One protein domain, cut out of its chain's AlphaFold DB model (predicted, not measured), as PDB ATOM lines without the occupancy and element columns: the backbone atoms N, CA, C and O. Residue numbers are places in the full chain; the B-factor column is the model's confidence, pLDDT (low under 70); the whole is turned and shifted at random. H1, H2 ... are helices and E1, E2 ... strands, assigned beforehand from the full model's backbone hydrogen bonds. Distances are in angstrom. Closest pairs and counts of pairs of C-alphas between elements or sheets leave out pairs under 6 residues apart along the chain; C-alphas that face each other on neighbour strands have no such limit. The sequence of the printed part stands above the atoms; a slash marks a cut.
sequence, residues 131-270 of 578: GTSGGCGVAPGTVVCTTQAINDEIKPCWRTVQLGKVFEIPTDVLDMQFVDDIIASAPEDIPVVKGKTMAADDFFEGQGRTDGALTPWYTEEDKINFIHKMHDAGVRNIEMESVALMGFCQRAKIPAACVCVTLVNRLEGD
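This is residues 131 to 270 of the 578 residues of the protein "Uridine phosphorylase 2" of Perkinsus olseni (UniProt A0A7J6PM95). A small closed barrel of five strands, E1, E6, E5, E2 and E7 round the ring, has three helices on its outside: H1 along one side, H2 on another, and H3 crossing E2. H3 sits between the barrel and a two-stranded hairpin, E3 and E4, whose tip, residues 161 to 166, sticks out. The printed part has 140 residues with three named helices and seven named strands, in the order E1 E2 E3 E4 H1 E5 H2 E6 H3 E7; the barrel is mixed, the hairpin antiparallel, and the class is mixed, helices and strands. The whole is compact, with a radius of gyration of the C-alphas of 15.1 A and spans of 48 by 41 by 23 A.

E1, residues 131 to 135, begins at C-alpha 131 at (41.527, 7.250, -14.893). E2, residues 143 to 150, is 17.6 A from first to last C-alpha and bends by 81 degrees at residue 147. E3, residues 157 to 162, is 15.5 A long and E4, residues 165 to 170, 16.8 A. H1 is residues 176 to 184, with C-alpha 176 at (23.341, 5.917, -14.031). E5, residues 192 to 199, is 19.2 A long and bends by 69 degrees at residue 195. H2, residues 220 to 232, is 18.4 A long. E6 is residues 235 to 239, and H3, residues 242 to 252, is 15.0 A long. E7, residues 256 to 265, is 25.6 A long, bends by 51 degrees at residue 262 and ends at C-alpha 265 at (43.799, -1.060, -27.851).

In the barrel E1 has E7 on one side, parallel, with N 133 and O 261 2.8 A apart, and E6 on the other side, antiparallel, with N 238 and O 134 2.8 A apart. E6 and E5 are parallel, with N 236 and O 196 2.9 A apart. E5 and E2 are parallel, with N 147 and O 195 2.9 A apart. E2 and E7 are antiparallel, with N 144 and O 260 2.8 A apart. E5, H2 and E6 form a strand-helix-strand unit, two parallel neighbour strands with a helix between, and its crossover is right-handed. H1 is on the barrel, outside it, at a height over the sheet of 8.6 A; it is over E2 and E7 and runs along the strands, at 9 degrees to E2 on the local plane. The closest C-alphas of H1 and E7 are those of Val 179 and Ala 257, 5.9 A apart. H2 is also outside, at a height of 11.5 A, over E6 and only just over E5, on which 3 of its C-alphas fall; it runs along the strands, at 25 degrees to E6 on the local plane. H3 is outside too, at a height over the sheet of 8.5 A; it is over E2 and runs across the strands, at 71 degrees to E2 on the local plane, and the closest C-alphas of H3 and E2 are those of Val 243 and Ala 149, 5.1 A apart. The closest C-alphas of H3 and E3 are those of Gly 247 and Trp 158, 5.3 A apart. E3 and E4 are a hairpin, with N 158 and O 169 2.7 A apart. H1, H2 and H3 are apart from one another, and in each every O i to N i+4 pair is within hydrogen-bond range.

The C-alphas of Gly 164 and Glu 188, the two farthest apart, are 48.8 A apart. The printed part has no cut. The link from E5 to H2, residues 200 to 219, is long. The mean pLDDT of the printed part is 95.3, and no printed residue is under 70.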
ATOM      1  N   GLY A 131      40.535   8.304 -14.725       95.12
ATOM      2  CA  GLY A 131      41.527   7.250 -14.893       95.12
ATOM      3  C   GLY A 131      42.123   7.149 -16.292       95.12
ATOM      4  O   GLY A 131      41.756   7.838 -17.240       95.12
ATOM      5  N   THR A 132      43.072   6.230 -16.397       94.06
ATOM      6  CA  THR A 132      43.636   5.737 -17.656       94.06
ATOM      7  C   THR A 132      43.440   4.233 -17.693       94.06
ATOM      8  O   THR A 132      43.432   3.594 -16.643       94.06
ATOM      9  N   SER A 133      43.290   3.664 -18.881       97.25
ATOM     10  CA  SER A 133      42.954   2.250 -19.045       97.25
ATOM     11  C   SER A 133      43.508   1.679 -20.349       97.25
ATOM     12  O   SER A 133      43.903   2.427 -21.245       97.25
ATOM     13  N   GLY A 134      43.548   0.354 -20.470       96.69
ATOM     14  CA  GLY A 134      43.684  -0.315 -21.766       96.69
ATOM     15  C   GLY A 134      42.306  -0.486 -22.404       96.69
ATOM     16  O   GLY A 134      41.389  -0.956 -21.738       96.69
ATOM     17  N   GLY A 135      42.145  -0.116 -23.669       97.06
ATOM     18  CA  GLY A 135      40.915  -0.334 -24.428       97.06
ATOM     19  C   GLY A 135      40.704  -1.815 -24.740       97.06
ATOM     20  O   GLY A 135      41.639  -2.521 -25.103       97.06
ATOM     21  N   CYS A 136      39.471  -2.287 -24.602       97.38
ATOM     22  CA  CYS A 136      39.050  -3.646 -24.929       97.38
ATOM     23  C   CYS A 136      38.263  -3.597 -26.242       97.38
ATOM     24  O   CYS A 136      37.043  -3.427 -26.224       97.38
ATOM     25  N   GLY A 137      38.965  -3.659 -27.380       94.19
ATOM     26  CA  GLY A 137      38.359  -3.448 -28.702       94.19
ATOM     27  C   GLY A 137      37.878  -2.012 -28.914       94.19
ATOM     28  O   GLY A 137      36.830  -1.787 -29.511       94.19
ATOM     29  N   VAL A 138      38.618  -1.048 -28.362       93.06
ATOM     30  CA  VAL A 138      38.319   0.386 -28.429       93.06
ATOM     31  C   VAL A 138      39.598   1.139 -28.790       93.06
ATOM     32  O   VAL A 138      40.669   0.815 -28.272       93.06
ATOM     33  N   ALA A 139      39.482   2.127 -29.681       90.56
ATOM     34  CA  ALA A 139      40.614   2.898 -30.184       90.56
ATOM     35  C   ALA A 139      41.267   3.760 -29.083       90.56
ATOM     36  O   ALA A 139      40.545   4.331 -28.259       90.56
ATOM     37  N   PRO A 140      42.606   3.919 -29.082       89.75
ATOM     38  CA  PRO A 140      43.294   4.843 -28.181       89.75
ATOM     39  C   PRO A 140      42.712   6.263 -28.240       89.75
ATOM     40  O   PRO A 140      42.269   6.716 -29.290       89.75
ATOM     41  N   GLY A 141      42.703   6.965 -27.106       87.50
ATOM     42  CA  GLY A 141      42.088   8.289 -26.960       87.50
ATOM     43  C   GLY A 141      40.585   8.271 -26.652       87.50
ATOM     44  O   GLY A 141      40.058   9.285 -26.207       87.50
ATOM     45  N   THR A 142      39.905   7.129 -26.799       94.38
ATOM     46  CA  THR A 142      38.489   6.997 -26.418       94.38
ATOM     47  C   THR A 142      38.311   7.068 -24.906       94.38
ATOM     48  O   THR A 142      39.027   6.415 -24.145       94.38
ATOM     49  N   VAL A 143      37.315   7.827 -24.461       97.25
ATOM     50  CA  VAL A 143      36.889   7.890 -23.066       97.25
ATOM     51  C   VAL A 143      35.776   6.874 -22.827       97.25
ATOM     52  O   VAL A 143      34.721   6.911 -23.457       97.25
ATOM     53  N   VAL A 144      35.998   5.960 -21.887       98.38
ATOM     54  CA  VAL A 144      34.997   4.997 -21.426       98.38
ATOM     55  C   VAL A 144      34.373   5.500 -20.132       98.38
ATOM     56  O   VAL A 144      35.072   5.713 -19.139       98.38
ATOM     57  N   CYS A 145      33.051   5.645 -20.144       98.25
ATOM     58  CA  CYS A 145      32.241   5.881 -18.955       98.25
ATOM     59  C   CYS A 145      31.665   4.545 -18.467       98.25
ATOM     60  O   CYS A 145      30.896   3.886 -19.177       98.25
ATOM     61  N   THR A 146      32.084   4.128 -17.272       98.50
ATOM     62  CA  THR A 146      31.775   2.810 -16.710       98.50
ATOM     63  C   THR A 146      30.287   2.674 -16.381       98.50
ATOM     64  O   THR A 146      29.741   3.499 -15.655       98.50
ATOM     65  N   THR A 147      29.648   1.602 -16.853       97.06
ATOM     66  CA  THR A 147      28.256   1.240 -16.503       97.06
ATOM     67  C   THR A 147      28.168   0.169 -15.413       97.06
ATOM     68  O   THR A 147      27.173   0.078 -14.701       97.06
ATOM     69  N   GLN A 148      29.209  -0.654 -15.284       97.19
ATOM     70  CA  GLN A 148      29.375  -1.677 -14.253       97.19
ATOM     71  C   GLN A 148      30.863  -2.029 -14.172       97.19
ATOM     72  O   GLN A 148      31.514  -2.163 -15.216       97.19
ATOM     73  N   ALA A 149      31.403  -2.191 -12.965       98.19
ATOM     74  CA  ALA A 149      32.760  -2.704 -12.793       98.19
ATOM     75  C   ALA A 149      32.746  -4.235 -12.640       98.19
ATOM     76  O   ALA A 149      31.866  -4.782 -11.981       98.19
ATOM     77  N   ILE A 150      33.704  -4.926 -13.250       98.00
ATOM     78  CA  ILE A 150      33.860  -6.386 -13.227       98.00
ATOM     79  C   ILE A 150      35.261  -6.700 -12.698       98.00
ATOM     80  O   ILE A 150      36.224  -6.078 -13.137       98.00
ATOM     81  N   ASN A 151      35.396  -7.637 -11.763       97.56
ATOM     82  CA  ASN A 151      36.708  -8.051 -11.263       97.56
ATOM     83  C   ASN A 151      37.450  -8.964 -12.249       97.56
ATOM     84  O   ASN A 151      36.915  -9.385 -13.277       97.56
ATOM     85  N   ASP A 152      38.698  -9.277 -11.930       94.56
ATOM     86  CA  ASP A 152      39.572 -10.129 -12.729       94.56
ATOM     87  C   ASP A 152      39.164 -11.609 -12.747       94.56
ATOM     88  O   ASP A 152      39.540 -12.311 -13.682       94.56
ATOM     89  N   GLU A 153      38.323 -12.070 -11.813       96.69
ATOM     90  CA  GLU A 153      37.584 -13.350 -11.876       96.69
ATOM     91  C   GLU A 153      36.336 -13.300 -12.779       96.69
ATOM     92  O   GLU A 153      35.608 -14.288 -12.906       96.69
ATOM     93  N   ILE A 154      36.082 -12.168 -13.438       95.81
ATOM     94  CA  ILE A 154      34.965 -11.945 -14.368       95.81
ATOM     95  C   ILE A 154      33.605 -11.943 -13.657       95.81
ATOM     96  O   ILE A 154      32.579 -12.347 -14.212       95.81
ATOM     97  N   LYS A 155      33.576 -11.455 -12.415       96.88
ATOM     98  CA  LYS A 155      32.357 -11.288 -11.618       96.88
ATOM     99  C   LYS A 155      32.039  -9.805 -11.396       96.88
ATOM    100  O   LYS A 155      32.953  -9.009 -11.183       96.88
ATOM    101  N   PRO A 156      30.753  -9.409 -11.387       96.94
ATOM    102  CA  PRO A 156      30.319  -8.050 -11.059       96.94
ATOM    103  C   PRO A 156      30.310  -7.823  -9.541       96.94
ATOM    104  O   PRO A 156      29.291  -7.451  -8.953       96.94
ATOM    105  N   CYS A 157      31.430  -8.122  -8.884       97.81
ATOM    106  CA  CYS A 157      31.571  -7.909  -7.458       97.81
ATOM    107  C   CYS A 157      32.989  -7.490  -7.069       97.81
ATOM    108  O   CYS A 157      33.986  -7.914  -7.656       97.81
ATOM    109  N   TRP A 158      33.071  -6.672  -6.028       97.81
ATOM    110  CA  TRP A 158      34.294  -6.405  -5.310       97.81
ATOM    111  C   TRP A 158      34.487  -7.486  -4.261       97.81
ATOM    112  O   TRP A 158      33.697  -7.618  -3.322       97.81
ATOM    113  N   ARG A 159      35.538  -8.276  -4.462       95.88
ATOM    114  CA  ARG A 159      36.003  -9.274  -3.516       95.88
ATOM    115  C   ARG A 159      36.896  -8.594  -2.484       95.88
ATOM    116  O   ARG A 159      37.875  -7.953  -2.850       95.88
ATOM    117  N   THR A 160      36.585  -8.755  -1.207       94.50
ATOM    118  CA  THR A 160      37.398  -8.258  -0.090       94.50
ATOM    119  C   THR A 160      37.497  -9.325   0.995       94.50
ATOM    120  O   THR A 160      36.653 -10.224   1.063       94.50
ATOM    121  N   VAL A 161      38.529  -9.261   1.829       95.88
ATOM    122  CA  VAL A 161      38.755 -10.209   2.920       95.88
ATOM    123  C   VAL A 161      38.740  -9.452   4.237       95.88
ATOM    124  O   VAL A 161      39.354  -8.400   4.345       95.88
ATOM    125  N   GLN A 162      38.041  -9.969   5.245       95.25
ATOM    126  CA  GLN A 162      38.042  -9.408   6.598       95.25
ATOM    127  C   GLN A 162      38.217 -10.532   7.610       95.25
ATOM    128  O   GLN A 162      37.447 -11.495   7.618       95.25
ATOM    129  N   LEU A 163      39.243 -10.423   8.456       96.62
ATOM    130  CA  LEU A 163      39.582 -11.420   9.482       96.62
ATOM    131  C   LEU A 163      39.668 -12.867   8.932       96.62
ATOM    132  O   LEU A 163      39.202 -13.814   9.572       96.62
ATOM    133  N   GLY A 164      40.216 -13.054   7.726       95.56
ATOM    134  CA  GLY A 164      40.303 -14.368   7.072       95.56
ATOM    135  C   GLY A 164      39.056 -14.825   6.314       95.56
ATOM    136  O   GLY A 164      39.043 -15.946   5.805       95.56
ATOM    137  N   LYS A 165      37.992 -14.014   6.241       96.81
ATOM    138  CA  LYS A 165      36.732 -14.362   5.565       96.81
ATOM    139  C   LYS A 165      36.539 -13.537   4.301       96.81
ATOM    140  O   LYS A 165      36.704 -12.324   4.329       96.81
ATOM    141  N   VAL A 166      36.146 -14.199   3.216       96.25
ATOM    142  CA  VAL A 166      35.888 -13.567   1.916       96.25
ATOM    143  C   VAL A 166      34.469 -13.005   1.875       96.25
ATOM    144  O   VAL A 166      33.514 -13.686   2.249       96.25
ATOM    145  N   PHE A 167      34.339 -11.790   1.356       95.81
ATOM    146  CA  PHE A 167      33.077 -11.119   1.081       95.81
ATOM    147  C   PHE A 167      33.054 -10.646  -0.372       95.81
ATOM    148  O   PHE A 167      34.076 -10.231  -0.916       95.81
ATOM    149  N   GLU A 168      31.877 -10.689  -0.990       96.56
ATOM    150  CA  GLU A 168      31.641 -10.183  -2.341       96.56
ATOM    151  C   GLU A 168      30.554  -9.102  -2.283       96.56
ATOM    152  O   GLU A 168      29.445  -9.336  -1.797       96.56
ATOM    153  N   ILE A 169      30.878  -7.901  -2.757       96.25
ATOM    154  CA  ILE A 169      29.982  -6.737  -2.767       96.25
ATOM    155  C   ILE A 169      29.625  -6.412  -4.221       96.25
ATOM    156  O   ILE A 169      30.542  -6.331  -5.029       96.25
ATOM    157  N   PRO A 170      28.355  -6.172  -4.587       96.75
ATOM    158  CA  PRO A 170      27.997  -5.744  -5.942       96.75
ATOM    159  C   PRO A 170      28.722  -4.464  -6.379       96.75
ATOM    160  O   PRO A 170      29.037  -3.608  -5.553       96.75
ATOM    161  N   THR A 171      28.957  -4.316  -7.680       97.69
ATOM    162  CA  THR A 171      29.724  -3.202  -8.277       97.69
ATOM    163  C   THR A 171      28.951  -2.447  -9.359       97.69
ATOM    164  O   THR A 171      29.539  -1.799 -10.233       97.69
ATOM    165  N   ASP A 172      27.623  -2.528  -9.322       94.81
ATOM    166  CA  ASP A 172      26.759  -1.731 -10.189       94.81
ATOM    167  C   ASP A 172      26.904  -0.239  -9.874       94.81
ATOM    168  O   ASP A 172      27.091   0.153  -8.717       94.81
ATOM    169  N   VAL A 173      26.777   0.605 -10.895       93.38
ATOM    170  CA  VAL A 173      26.706   2.055 -10.704       93.38
ATOM    171  C   VAL A 173      25.390   2.399 -10.003       93.38
ATOM    172  O   VAL A 173      24.314   2.016 -10.459       93.38
ATOM    173  N   LEU A 174      25.475   3.137  -8.893       91.44
ATOM    174  CA  LEU A 174      24.306   3.535  -8.101       91.44
ATOM    175  C   LEU A 174      23.410   4.561  -8.809       91.44
ATOM    176  O   LEU A 174      22.193   4.517  -8.650       91.44
ATOM    177  N   ASP A 175      24.010   5.481  -9.568       94.06
ATOM    178  CA  ASP A 175      23.321   6.573 -10.260       94.06
ATOM    179  C   ASP A 175      23.774   6.632 -11.725       94.06
ATOM    180  O   ASP A 175      24.755   7.289 -12.078       94.06
ATOM    181  N   MET A 176      23.066   5.902 -12.591       96.12
ATOM    182  CA  MET A 176      23.341   5.917 -14.031       96.12
ATOM    183  C   MET A 176      22.986   7.252 -14.690       96.12
ATOM    184  O   MET A 176      23.596   7.587 -15.702       96.12
ATOM    185  N   GLN A 177      22.062   8.036 -14.122       96.56
ATOM    186  CA  GLN A 177      21.756   9.361 -14.660       96.56
ATOM    187  C   GLN A 177      22.968  10.282 -14.509       96.56
ATOM    188  O   GLN A 177      23.309  10.995 -15.445       96.56
ATOM    189  N   PHE A 178      23.686  10.200 -13.386       95.62
ATOM    190  CA  PHE A 178      24.926  10.953 -13.206       95.62
ATOM    191  C   PHE A 178      25.997  10.608 -14.256       95.62
ATOM    192  O   PHE A 178      26.690  11.499 -14.743       95.62
ATOM    193  N   VAL A 179      26.119   9.336 -14.647       96.75
ATOM    194  CA  VAL A 179      27.024   8.924 -15.735       96.75
ATOM    195  C   VAL A 179      26.543   9.456 -17.088       96.75
ATOM    196  O   VAL A 179      27.348   9.931 -17.890       96.75
ATOM    197  N   ASP A 180      25.237   9.413 -17.334       97.19
ATOM    198  CA  ASP A 180      24.627   9.898 -18.571       97.19
ATOM    199  C   ASP A 180      24.784  11.414 -18.735       97.19
ATOM    200  O   ASP A 180      25.087  11.874 -19.836       97.19
ATOM    201  N   ASP A 181      24.683  12.171 -17.642       96.88
ATOM    202  CA  ASP A 181      24.923  13.615 -17.612       96.88
ATOM    203  C   ASP A 181      26.381  13.949 -17.972       96.88
ATOM    204  O   ASP A 181      26.628  14.867 -18.756       96.88
ATOM    205  N   ILE A 182      27.353  13.177 -17.463       94.94
ATOM    206  CA  ILE A 182      28.773  13.342 -17.826       94.94
ATOM    207  C   ILE A 182      28.957  13.152 -19.333       94.94
ATOM    208  O   ILE A 182      29.620  13.959 -19.983       94.94
ATOM    209  N   ILE A 183      28.342  12.120 -19.907       95.62
ATOM    210  CA  ILE A 183      28.459  11.818 -21.339       95.62
ATOM    211  C   ILE A 183      27.787  12.895 -22.188       95.62
ATOM    212  O   ILE A 183      28.356  13.314 -23.190       95.62
ATOM    213  N   ALA A 184      26.609  13.370 -21.782       96.06
ATOM    214  CA  ALA A 184      25.905  14.444 -22.476       96.06
ATOM    215  C   ALA A 184      26.673  15.778 -22.436       96.06
ATOM    216  O   ALA A 184      26.487  16.613 -23.318       96.06
ATOM    217  N   SER A 185      27.532  15.974 -21.432       91.81
ATOM    218  CA  SER A 185      28.393  17.154 -21.301       91.81
ATOM    219  C   SER A 185      29.725  17.060 -22.058       91.81
ATOM    220  O   SER A 185      30.491  18.024 -22.057       91.81
ATOM    221  N   ALA A 186      30.035  15.911 -22.669       90.56
ATOM    222  CA  ALA A 186      31.307  15.714 -23.349       90.56
ATOM    223  C   ALA A 186      31.412  16.577 -24.626       90.56
ATOM    224  O   ALA A 186      30.447  16.647 -25.391       90.56
ATOM    225  N   PRO A 187      32.576  17.203 -24.892       87.56
ATOM    226  CA  PRO A 187      32.846  17.861 -26.169       87.56
ATOM    227  C   PRO A 187      32.664  16.912 -27.363       87.56
ATOM    228  O   PRO A 187      33.033  15.741 -27.285       87.56
ATOM    229  N   GLU A 188      32.127  17.421 -28.479       87.31
ATOM    230  CA  GLU A 188      31.822  16.615 -29.677       87.31
ATOM    231  C   GLU A 188      33.059  15.952 -30.308       87.31
ATOM    232  O   GLU A 188      32.940  14.928 -30.982       87.31
ATOM    233  N   ASP A 189      34.248  16.520 -30.101       89.12
ATOM    234  CA  ASP A 189      35.519  16.035 -30.641       89.12
ATOM    235  C   ASP A 189      36.160  14.920 -29.799       89.12
ATOM    236  O   ASP A 189      37.107  14.272 -30.255       89.12
ATOM    237  N   ILE A 190      35.640  14.655 -28.597       87.25
ATOM    238  CA  ILE A 190      36.134  13.584 -27.732       87.25
ATOM    239  C   ILE A 190      35.298  12.319 -27.970       87.25
ATOM    240  O   ILE A 190      34.106  12.299 -27.661       87.25
ATOM    241  N   PRO A 191      35.893  11.214 -28.461       92.44
ATOM    242  CA  PRO A 191      35.168   9.959 -28.590       92.44
ATOM    243  C   PRO A 191      34.825   9.405 -27.202       92.44
ATOM    244  O   PRO A 191      35.716   9.041 -26.432       92.44
ATOM    245  N   VAL A 192      33.530   9.309 -26.894       96.12
ATOM    246  CA  VAL A 192      33.019   8.763 -25.628       96.12
ATOM    247  C   VAL A 192      32.164   7.526 -25.880       96.12
ATOM    248  O   VAL A 192      31.282   7.527 -26.738       96.12
ATOM    249  N   VAL A 193      32.384   6.467 -25.098       96.75
ATOM    250  CA  VAL A 193      31.553   5.255 -25.115       96.75
ATOM    251  C   VAL A 193      31.107   4.861 -23.707       96.75
ATOM    252  O   VAL A 193      31.842   5.017 -22.731       96.75
ATOM    253  N   LYS A 194      29.902   4.291 -23.603       96.38
ATOM    254  CA  LYS A 194      29.446   3.575 -22.404       96.38
ATOM    255  C   LYS A 194      29.910   2.125 -22.468       96.38
ATOM    256  O   LYS A 194      29.828   1.495 -23.524       96.38
ATOM    257  N   GLY A 195      30.339   1.567 -21.344       97.62
ATOM    258  CA  GLY A 195      30.670   0.148 -21.280       97.62
ATOM    259  C   GLY A 195      31.008  -0.332 -19.884       97.62
ATOM    260  O   GLY A 195      31.226   0.462 -18.971       97.62
ATOM    261  N   LYS A 196      31.077  -1.652 -19.724       98.62
ATOM    262  CA  LYS A 196      31.616  -2.245 -18.504       98.62
ATOM    263  C   LYS A 196      33.126  -2.015 -18.446       98.62
ATOM    264  O   LYS A 196      33.795  -1.947 -19.484       98.62
ATOM    265  N   THR A 197      33.659  -1.952 -17.238       98.75
ATOM    266  CA  THR A 197      35.094  -1.807 -16.985       98.75
ATOM    267  C   THR A 197      35.574  -3.005 -16.190       98.75
ATOM    268  O   THR A 197      34.982  -3.329 -15.165       98.75
ATOM    269  N   MET A 198      36.623  -3.675 -16.657       98.56
ATOM    270  CA  MET A 198      37.302  -4.692 -15.858       98.56
ATOM    271  C   MET A 198      38.369  -4.023 -14.985       98.56
ATOM    272  O   MET A 198      39.149  -3.222 -15.499       98.56
ATOM    273  N   ALA A 199      38.438  -4.373 -13.702       98.25
ATOM    274  CA  ALA A 199      39.555  -4.018 -12.831       98.25
ATOM    275  C   ALA A 199      40.331  -5.277 -12.438       98.25
ATOM    276  O   ALA A 199      39.714  -6.282 -12.086       98.25
ATOM    277  N   ALA A 200      41.659  -5.207 -12.480       97.12
ATOM    278  CA  ALA A 200      42.548  -6.267 -12.015       97.12
ATOM    279  C   ALA A 200      43.477  -5.763 -10.907       97.12
ATOM    280  O   ALA A 200      43.907  -4.605 -10.937       97.12
ATOM    281  N   ASP A 201      43.860  -6.655  -9.994       93.88
ATOM    282  CA  ASP A 201      44.837  -6.366  -8.930       93.88
ATOM    283  C   ASP A 201      46.299  -6.449  -9.421       93.88
ATOM    284  O   ASP A 201      47.259  -6.357  -8.657       93.88
ATOM    285  N   ASP A 202      46.489  -6.583 -10.730       94.25
ATOM    286  CA  ASP A 202      47.781  -6.583 -11.400       94.25
ATOM    287  C   ASP A 202      47.663  -5.906 -12.772       94.25
ATOM    288  O   ASP A 202      46.713  -6.151 -13.509       94.25
ATOM    289  N   PHE A 203      48.639  -5.067 -13.131       96.81
ATOM    290  CA  PHE A 203      48.731  -4.414 -14.438       96.81
ATOM    291  C   PHE A 203      49.141  -5.364 -15.567       96.81
ATOM    292  O   PHE A 203      48.709  -5.173 -16.710       96.81
ATOM    293  N   PHE A 204      50.005  -6.335 -15.264       96.50
ATOM    294  CA  PHE A 204      50.613  -7.215 -16.250       96.50
ATOM    295  C   PHE A 204      49.724  -8.435 -16.498       96.50
ATOM    296  O   PHE A 204      48.804  -8.387 -17.319       96.50
ATOM    297  N   GLU A 205      49.967  -9.518 -15.781       95.62
ATOM    298  CA  GLU A 205      49.329 -10.805 -16.000       95.62
ATOM    299  C   GLU A 205      47.825 -10.797 -15.681       95.62
ATOM    300  O   GLU A 205      47.028 -11.411 -16.396       95.62
ATOM    301  N   GLY A 206      47.410 -10.022 -14.678       95.69
ATOM    302  CA  GLY A 206      46.001  -9.820 -14.325       95.69
ATOM    303  C   GLY A 206      45.178  -9.120 -15.401       95.69
ATOM    304  O   GLY A 206      43.978  -9.361 -15.523       95.69
ATOM    305  N   GLN A 207      45.823  -8.337 -16.269       97.19
ATOM    306  CA  GLN A 207      45.181  -7.773 -17.461       97.19
ATOM    307  C   GLN A 207      45.470  -8.591 -18.723       97.19
ATOM    308  O   GLN A 207      45.211  -8.108 -19.829       97.19
ATOM    309  N   GLY A 208      46.045  -9.788 -18.596       95.75
ATOM    310  CA  GLY A 208      46.392 -10.645 -19.722       95.75
ATOM    311  C   GLY A 208      47.583 -10.159 -20.543       95.75
ATOM    312  O   GLY A 208      47.713 -10.558 -21.694       95.75
ATOM    313  N   ARG A 209      48.429  -9.258 -20.029       95.19
ATOM    314  CA  ARG A 209      49.603  -8.782 -20.774       95.19
ATOM    315  C   ARG A 209      50.663  -9.863 -20.908       95.19
ATOM    316  O   ARG A 209      50.873 -10.653 -19.998       95.19
ATOM    317  N   THR A 210      51.393  -9.857 -22.009       92.56
ATOM    318  CA  THR A 210      52.530 -10.765 -22.213       92.56
ATOM    319  C   THR A 210      53.886 -10.052 -22.102       92.56
ATOM    320  O   THR A 210      54.921 -10.707 -22.091       92.56
ATOM    321  N   ASP A 211      53.907  -8.724 -21.947       91.31
ATOM    322  CA  ASP A 211      55.111  -7.878 -21.816       91.31
ATOM    323  C   ASP A 211      55.606  -7.670 -20.367       91.31
ATOM    324  O   ASP A 211      56.458  -6.806 -20.114       91.31
ATOM    325  N   GLY A 212      55.073  -8.448 -19.421       92.44
ATOM    326  CA  GLY A 212      55.566  -8.522 -18.047       92.44
ATOM    327  C   GLY A 212      56.927  -9.206 -17.951       92.44
ATOM    328  O   GLY A 212      57.419  -9.797 -18.913       92.44
ATOM    329  N   ALA A 213      57.546  -9.124 -16.774       92.19
ATOM    330  CA  ALA A 213      58.848  -9.735 -16.535       92.19
ATOM    331  C   ALA A 213      58.787 -11.248 -16.592       92.19
ATOM    332  O   ALA A 213      59.686 -11.861 -17.143       92.19
ATOM    333  N   LEU A 214      57.753 -11.845 -16.008       92.44
ATOM    334  CA  LEU A 214      57.647 -13.288 -15.867       92.44
ATOM    335  C   LEU A 214      56.886 -13.888 -17.039       92.44
ATOM    336  O   LEU A 214      55.956 -13.277 -17.566       92.44
ATOM    337  N   THR A 215      57.257 -15.106 -17.422       89.44
ATOM    338  CA  THR A 215      56.466 -15.878 -18.382       89.44
ATOM    339  C   THR A 215      55.067 -16.115 -17.794       89.44
ATOM    340  O   THR A 215      54.966 -16.719 -16.715       89.44
ATOM    341  N   PRO A 216      53.999 -15.652 -18.472       91.88
ATOM    342  CA  PRO A 216      52.632 -15.863 -18.011       91.88
ATOM    343  C   PRO A 216      52.206 -17.330 -18.156       91.88
ATOM    344  O   PRO A 216      52.758 -18.073 -18.970       91.88
ATOM    345  N   TRP A 217      51.171 -17.758 -17.424       92.50
ATOM    346  CA  TRP A 217      50.591 -19.111 -17.556       92.50
ATOM    347  C   TRP A 217      49.630 -19.260 -18.747       92.50
ATOM    348  O   TRP A 217      48.776 -20.148 -18.769       92.50
ATOM    349  N   TYR A 218      49.746 -18.370 -19.726       94.50
ATOM    350  CA  TYR A 218      48.897 -18.297 -20.906       94.50
ATOM    351  C   TYR A 218      49.699 -17.790 -22.106       94.50
ATOM    352  O   TYR A 218      50.776 -17.210 -21.966       94.50
ATOM    353  N   THR A 219      49.168 -18.014 -23.300       93.06
ATOM    354  CA  THR A 219      49.767 -17.575 -24.565       93.06
ATOM    355  C   THR A 219      49.176 -16.247 -25.048       93.06
ATOM    356  O   THR A 219      48.144 -15.785 -24.561       93.06
ATOM    357  N   GLU A 220      49.794 -15.634 -26.063       89.62
ATOM    358  CA  GLU A 220      49.203 -14.471 -26.746       89.62
ATOM    359  C   GLU A 220      47.818 -14.798 -27.343       89.62
ATOM    360  O   GLU A 220      46.922 -13.962 -27.308       89.62
ATOM    361  N   GLU A 221      47.612 -16.023 -27.837       94.56
ATOM    362  CA  GLU A 221      46.312 -16.466 -28.353       94.56
ATOM    363  C   GLU A 221      45.252 -16.514 -27.241       94.56
ATOM    364  O   GLU A 221      44.150 -15.990 -27.416       94.56
ATOM    365  N   ASP A 222      45.595 -17.056 -26.068       97.00
ATOM    366  CA  ASP A 222      44.706 -17.067 -24.898       97.00
ATOM    367  C   ASP A 222      44.313 -15.648 -24.468       97.00
ATOM    368  O   ASP A 222      43.139 -15.389 -24.187       97.00
ATOM    369  N   LYS A 223      45.276 -14.714 -24.455       96.00
ATOM    370  CA  LYS A 223      45.030 -13.289 -24.190       96.00
ATOM    371  C   LYS A 223      44.031 -12.710 -25.190       96.00
ATOM    372  O   LYS A 223      43.058 -12.080 -24.776       96.00
ATOM    373  N   ILE A 224      44.262 -12.884 -26.492       95.94
ATOM    374  CA  ILE A 224      43.394 -12.314 -27.534       95.94
ATOM    375  C   ILE A 224      41.979 -12.892 -27.429       95.94
ATOM    376  O   ILE A 224      41.006 -12.134 -27.417       95.94
ATOM    377  N   ASN A 225      41.856 -14.207 -27.238       97.69
ATOM    378  CA  ASN A 225      40.573 -14.876 -27.015       97.69
ATOM    379  C   ASN A 225      39.855 -14.344 -25.766       97.69
ATOM    380  O   ASN A 225      38.644 -14.107 -25.792       97.69
ATOM    381  N   PHE A 226      40.590 -14.115 -24.677       97.81
ATOM    382  CA  PHE A 226      40.044 -13.524 -23.462       97.81
ATOM    383  C   PHE A 226      39.538 -12.095 -23.699       97.81
ATOM    384  O   PHE A 226      38.409 -11.786 -23.323       97.81
ATOM    385  N   ILE A 227      40.312 -11.231 -24.363       97.69
ATOM    386  CA  ILE A 227      39.901  -9.844 -24.634       97.69
ATOM    387  C   ILE A 227      38.673  -9.807 -25.555       97.69
ATOM    388  O   ILE A 227      37.757  -9.028 -25.295       97.69
ATOM    389  N   HIS A 228      38.588 -10.674 -26.571       98.12
ATOM    390  CA  HIS A 228      37.376 -10.811 -27.389       98.12
ATOM    391  C   HIS A 228      36.162 -11.207 -26.549       98.12
ATOM    392  O   HIS A 228      35.140 -10.524 -26.590       98.12
ATOM    393  N   LYS A 229      36.296 -12.232 -25.699       97.38
ATOM    394  CA  LYS A 229      35.231 -12.645 -24.775       97.38
ATOM    395  C   LYS A 229      34.774 -11.492 -23.872       97.38
ATOM    396  O   LYS A 229      33.576 -11.324 -23.646       97.38
ATOM    397  N   MET A 230      35.708 -10.697 -23.352       98.06
ATOM    398  CA  MET A 230      35.391  -9.536 -22.516       98.06
ATOM    399  C   MET A 230      34.687  -8.433 -23.313       98.06
ATOM    400  O   MET A 230      33.695  -7.871 -22.838       98.06
ATOM    401  N   HIS A 231      35.142  -8.161 -24.537       98.00
ATOM    402  CA  HIS A 231      34.501  -7.211 -25.442       98.00
ATOM    403  C   HIS A 231      33.047  -7.603 -25.741       98.00
ATOM    404  O   HIS A 231      32.144  -6.766 -25.607       98.00
ATOM    405  N   ASP A 232      32.811  -8.875 -26.062       97.81
ATOM    406  CA  ASP A 232      31.482  -9.430 -26.341       97.81
ATOM    407  C   ASP A 232      30.567  -9.371 -25.106       97.81
ATOM    408  O   ASP A 232      29.364  -9.140 -25.224       97.81
ATOM    409  N   ALA A 233      31.136  -9.477 -23.900       97.00
ATOM    410  CA  ALA A 233      30.423  -9.305 -22.630       97.00
ATOM    411  C   ALA A 233      30.110  -7.834 -22.270       97.00
ATOM    412  O   ALA A 233      29.546  -7.554 -21.201       97.00
ATOM    413  N   GLY A 234      30.469  -6.889 -23.145       97.75
ATOM    414  CA  GLY A 234      30.221  -5.457 -22.987       97.75
ATOM    415  C   GLY A 234      31.331  -4.693 -22.263       97.75
ATOM    416  O   GLY A 234      31.139  -3.512 -21.962       97.75
ATOM    417  N   VAL A 235      32.479  -5.320 -21.980       98.50
ATOM    418  CA  VAL A 235      33.646  -4.604 -21.447       98.50
ATOM    419  C   VAL A 235      34.284  -3.763 -22.547       98.50
ATOM    420  O   VAL A 235      34.402  -4.185 -23.699       98.50
ATOM    421  N   ARG A 236      34.650  -2.528 -22.209       98.56
ATOM    422  CA  ARG A 236      35.266  -1.573 -23.144       98.56
ATOM    423  C   ARG A 236      36.646  -1.118 -22.707       98.56
ATOM    424  O   ARG A 236      37.415  -0.658 -23.546       98.56
ATOM    425  N   ASN A 237      37.003  -1.314 -21.442       98.69
ATOM    426  CA  ASN A 237      38.341  -1.039 -20.947       98.69
ATOM    427  C   ASN A 237      38.726  -1.882 -19.722       98.69
ATOM    428  O   ASN A 237      37.875  -2.487 -19.069       98.69
ATOM    429  N   ILE A 238      40.030  -1.899 -19.437       98.62
ATOM    430  CA  ILE A 238      40.667  -2.636 -18.343       98.62
ATOM    431  C   ILE A 238      41.571  -1.677 -17.552       98.62
ATOM    432  O   ILE A 238      42.380  -0.954 -18.145       98.62
ATOM    433  N   GLU A 239      41.425  -1.647 -16.231       98.12
ATOM    434  CA  GLU A 239      42.183  -0.804 -15.296       98.12
ATOM    435  C   GLU A 239      42.330  -1.499 -13.922       98.12
ATOM    436  O   GLU A 239      42.389  -2.725 -13.896       98.12
ATOM    437  N   MET A 240      42.503  -0.775 -12.805       98.38
ATOM    438  CA  MET A 240      42.910  -1.373 -11.517       98.38
ATOM    439  C   MET A 240      42.137  -0.875 -10.284       98.38
ATOM    440  O   MET A 240      42.493  -1.224  -9.162       98.38
ATOM    441  N   GLU A 241      41.112  -0.033 -10.432       98.44
ATOM    442  CA  GLU A 241      40.466   0.630  -9.292       98.44
ATOM    443  C   GLU A 241      38.932   0.677  -9.339       98.44
ATOM    444  O   GLU A 241      38.307   0.893  -8.297       98.44
ATOM    445  N   SER A 242      38.293   0.495 -10.500       98.25
ATOM    446  CA  SER A 242      36.838   0.691 -10.634       98.25
ATOM    447  C   SER A 242      36.018  -0.265  -9.766       98.25
ATOM    448  O   SER A 242      34.982   0.131  -9.238       98.25
ATOM    449  N   VAL A 243      36.494  -1.495  -9.556       98.31
ATOM    450  CA  VAL A 243      35.832  -2.485  -8.694       98.31
ATOM    451  C   VAL A 243      35.815  -2.026  -7.236       98.31
ATOM    452  O   VAL A 243      34.747  -2.017  -6.624       98.31
ATOM    453  N   ALA A 244      36.951  -1.570  -6.697       97.62
ATOM    454  CA  ALA A 244      37.018  -1.037  -5.335       97.62
ATOM    455  C   ALA A 244      36.142   0.217  -5.186       97.62
ATOM    456  O   ALA A 244      35.381   0.319  -4.225       97.62
ATOM    457  N   LEU A 245      36.191   1.138  -6.161       98.38
ATOM    458  CA  LEU A 245      35.355   2.344  -6.176       98.38
ATOM    459  C   LEU A 245      33.867   2.003  -6.088       98.38
ATOM    460  O   LEU A 245      33.173   2.489  -5.195       98.38
ATOM    461  N   MET A 246      33.378   1.174  -7.013       98.00
ATOM    462  CA  MET A 246      31.953   0.858  -7.096       98.00
ATOM    463  C   MET A 246      31.497   0.030  -5.896       98.00
ATOM    464  O   MET A 246      30.455   0.330  -5.322       98.00
ATOM    465  N   GLY A 247      32.290  -0.953  -5.460       97.25
ATOM    466  CA  GLY A 247      31.969  -1.773  -4.293       97.25
ATOM    467  C   GLY A 247      31.924  -0.964  -2.991       97.25
ATOM    468  O   GLY A 247      30.977  -1.092  -2.210       97.25
ATOM    469  N   PHE A 248      32.895  -0.073  -2.768       97.00
ATOM    470  CA  PHE A 248      32.875   0.832  -1.617       97.00
ATOM    471  C   PHE A 248      31.649   1.746  -1.660       97.00
ATOM    472  O   PHE A 248      30.893   1.816  -0.691       97.00
ATOM    473  N   CYS A 249      31.400   2.393  -2.801       95.69
ATOM    474  CA  CYS A 249      30.264   3.296  -2.978       95.69
ATOM    475  C   CYS A 249      28.921   2.577  -2.805       95.69
ATOM    476  O   CYS A 249      28.002   3.140  -2.215       95.69
ATOM    477  N   GLN A 250      28.815   1.311  -3.216       94.56
ATOM    478  CA  GLN A 250      27.641   0.465  -2.995       94.56
ATOM    479  C   GLN A 250      27.351   0.212  -1.513       94.56
ATOM    480  O   GLN A 250      26.184   0.240  -1.104       94.56
ATOM    481  N   ARG A 251      28.387   0.014  -0.690       93.12
ATOM    482  CA  ARG A 251      28.231  -0.077   0.772       93.12
ATOM    483  C   ARG A 251      27.969   1.281   1.413       93.12
ATOM    484  O   ARG A 251      27.137   1.370   2.311       93.12
ATOM    485  N   ALA A 252      28.655   2.319   0.946       92.50
ATOM    486  CA  ALA A 252      28.562   3.669   1.483       92.50
ATOM    487  C   ALA A 252      27.280   4.401   1.060       92.50
ATOM    488  O   ALA A 252      26.891   5.346   1.732       92.50
ATOM    489  N   LYS A 253      26.613   3.971  -0.020       91.56
ATOM    490  CA  LYS A 253      25.499   4.673  -0.687       91.56
ATOM    491  C   LYS A 253      25.881   6.063  -1.207       91.56
ATOM    492  O   LYS A 253      25.103   7.002  -1.096       91.56
ATOM    493  N   ILE A 254      27.074   6.178  -1.794       92.00
ATOM    494  CA  ILE A 254      27.583   7.421  -2.397       92.00
ATOM    495  C   ILE A 254      27.491   7.313  -3.927       92.00
ATOM    496  O   ILE A 254      28.044   6.365  -4.487       92.00
ATOM    497  N   PRO A 255      26.829   8.245  -4.637       92.69
ATOM    498  CA  PRO A 255      26.847   8.271  -6.097       92.69
ATOM    499  C   PRO A 255      28.267   8.490  -6.634       92.69
ATOM    500  O   PRO A 255      28.933   9.471  -6.287       92.69
ATOM    501  N   ALA A 256      28.717   7.591  -7.510       97.00
ATOM    502  CA  ALA A 256      30.045   7.657  -8.102       97.00
ATOM    503  C   ALA A 256      30.031   7.366  -9.604       97.00
ATOM    504  O   ALA A 256      29.268   6.525 -10.078       97.00
ATOM    505  N   ALA A 257      30.923   8.035 -10.333       98.19
ATOM    506  CA  ALA A 257      31.207   7.779 -11.738       98.19
ATOM    507  C   ALA A 257      32.682   7.396 -11.929       98.19
ATOM    508  O   ALA A 257      33.569   7.888 -11.230       98.19
ATOM    509  N   CYS A 258      32.956   6.536 -12.908       98.44
ATOM    510  CA  CYS A 258      34.310   6.181 -13.323       98.44
ATOM    511  C   CYS A 258      34.467   6.484 -14.813       98.44
ATOM    512  O   CYS A 258      33.720   5.966 -15.644       98.44
ATOM    513  N   VAL A 259      35.429   7.349 -15.132       98.12
ATOM    514  CA  VAL A 259      35.654   7.893 -16.473       98.12
ATOM    515  C   VAL A 259      37.127   7.716 -16.810       98.12
ATOM    516  O   VAL A 259      38.001   8.238 -16.117       98.12
ATOM    517  N   CYS A 260      37.425   6.932 -17.841       97.38
ATOM    518  CA  CYS A 260      38.799   6.552 -18.167       97.38
ATOM    519  C   CYS A 260      39.103   6.722 -19.644       97.38
ATOM    520  O   CYS A 260      38.390   6.181 -20.481       97.38
ATOM    521  N   VAL A 261      40.225   7.362 -19.963       95.94
ATOM    522  CA  VAL A 261      40.758   7.343 -21.329       95.94
ATOM    523  C   VAL A 261      41.482   6.021 -21.606       95.94
ATOM    524  O   VAL A 261      42.159   5.473 -20.726       95.94
ATOM    525  N   THR A 262      41.348   5.480 -22.814       94.44
ATOM    526  CA  THR A 262      42.073   4.286 -23.265       94.44
ATOM    527  C   THR A 262      43.405   4.677 -23.899       94.44
ATOM    528  O   THR A 262      43.429   5.438 -24.862       94.44
ATOM    529  N   LEU A 263      44.519   4.154 -23.389       89.88
ATOM    530  CA  LEU A 263      45.868   4.493 -23.868       89.88
ATOM    531  C   LEU A 263      46.339   3.620 -25.038       89.88
ATOM    532  O   LEU A 263      47.168   4.040 -25.833       89.88
ATOM    533  N   VAL A 264      45.817   2.399 -25.127       90.25
ATOM    534  CA  VAL A 264      46.172   1.394 -26.136       90.25
ATOM    535  C   VAL A 264      44.960   0.500 -26.377       90.25
ATOM    536  O   VAL A 264      44.227   0.222 -25.427       90.25
ATOM    537  N   ASN A 265      44.745   0.027 -27.604       93.94
ATOM    538  CA  ASN A 265      43.799  -1.060 -27.851       93.94
ATOM    539  C   ASN A 265      44.487  -2.394 -27.527       93.94
ATOM    540  O   ASN A 265      45.438  -2.785 -28.201       93.94
ATOM    541  N   ARG A 266      44.021  -3.113 -26.503       95.06
ATOM    542  CA  ARG A 266      44.673  -4.339 -26.004       95.06
ATOM    543  C   ARG A 266      44.594  -5.528 -26.967       95.06
ATOM    544  O   ARG A 266      45.335  -6.491 -26.784       95.06
ATOM    545  N   LEU A 267      43.752  -5.444 -28.001       91.94
ATOM    546  CA  LEU A 267      43.762  -6.376 -29.137       91.94
ATOM    547  C   LEU A 267      44.934  -6.134 -30.105       91.94
ATOM    548  O   LEU A 267      45.249  -7.004 -30.908       91.94
ATOM    549  N   GLU A 268      45.574  -4.965 -30.043       89.69
ATOM    550  CA  GLU A 268      46.649  -4.555 -30.956       89.69
ATOM    551  C   GLU A 268      48.036  -4.563 -30.289       89.69
ATOM    552  O   GLU A 268      49.044  -4.682 -30.985       89.69
ATOM    553  N   GLY A 269      48.110  -4.467 -28.955       87.44
ATOM    554  CA  GLY A 269      49.373  -4.485 -28.211       87.44
ATOM    555  C   GLY A 269      49.213  -4.373 -26.689       87.44
ATOM    556  O   GLY A 269      48.125  -4.112 -26.180       87.44
ATOM    557  N   ASP A 270      50.310  -4.591 -25.954       89.88
ATOM    558  CA  ASP A 270      50.361  -4.422 -24.486       89.88
ATOM    559  C   ASP A 270      51.139  -3.182 -24.041       89.88
ATOM    560  O   ASP A 270      50.690  -2.480 -23.123       89.88
TER     561      ASP A 270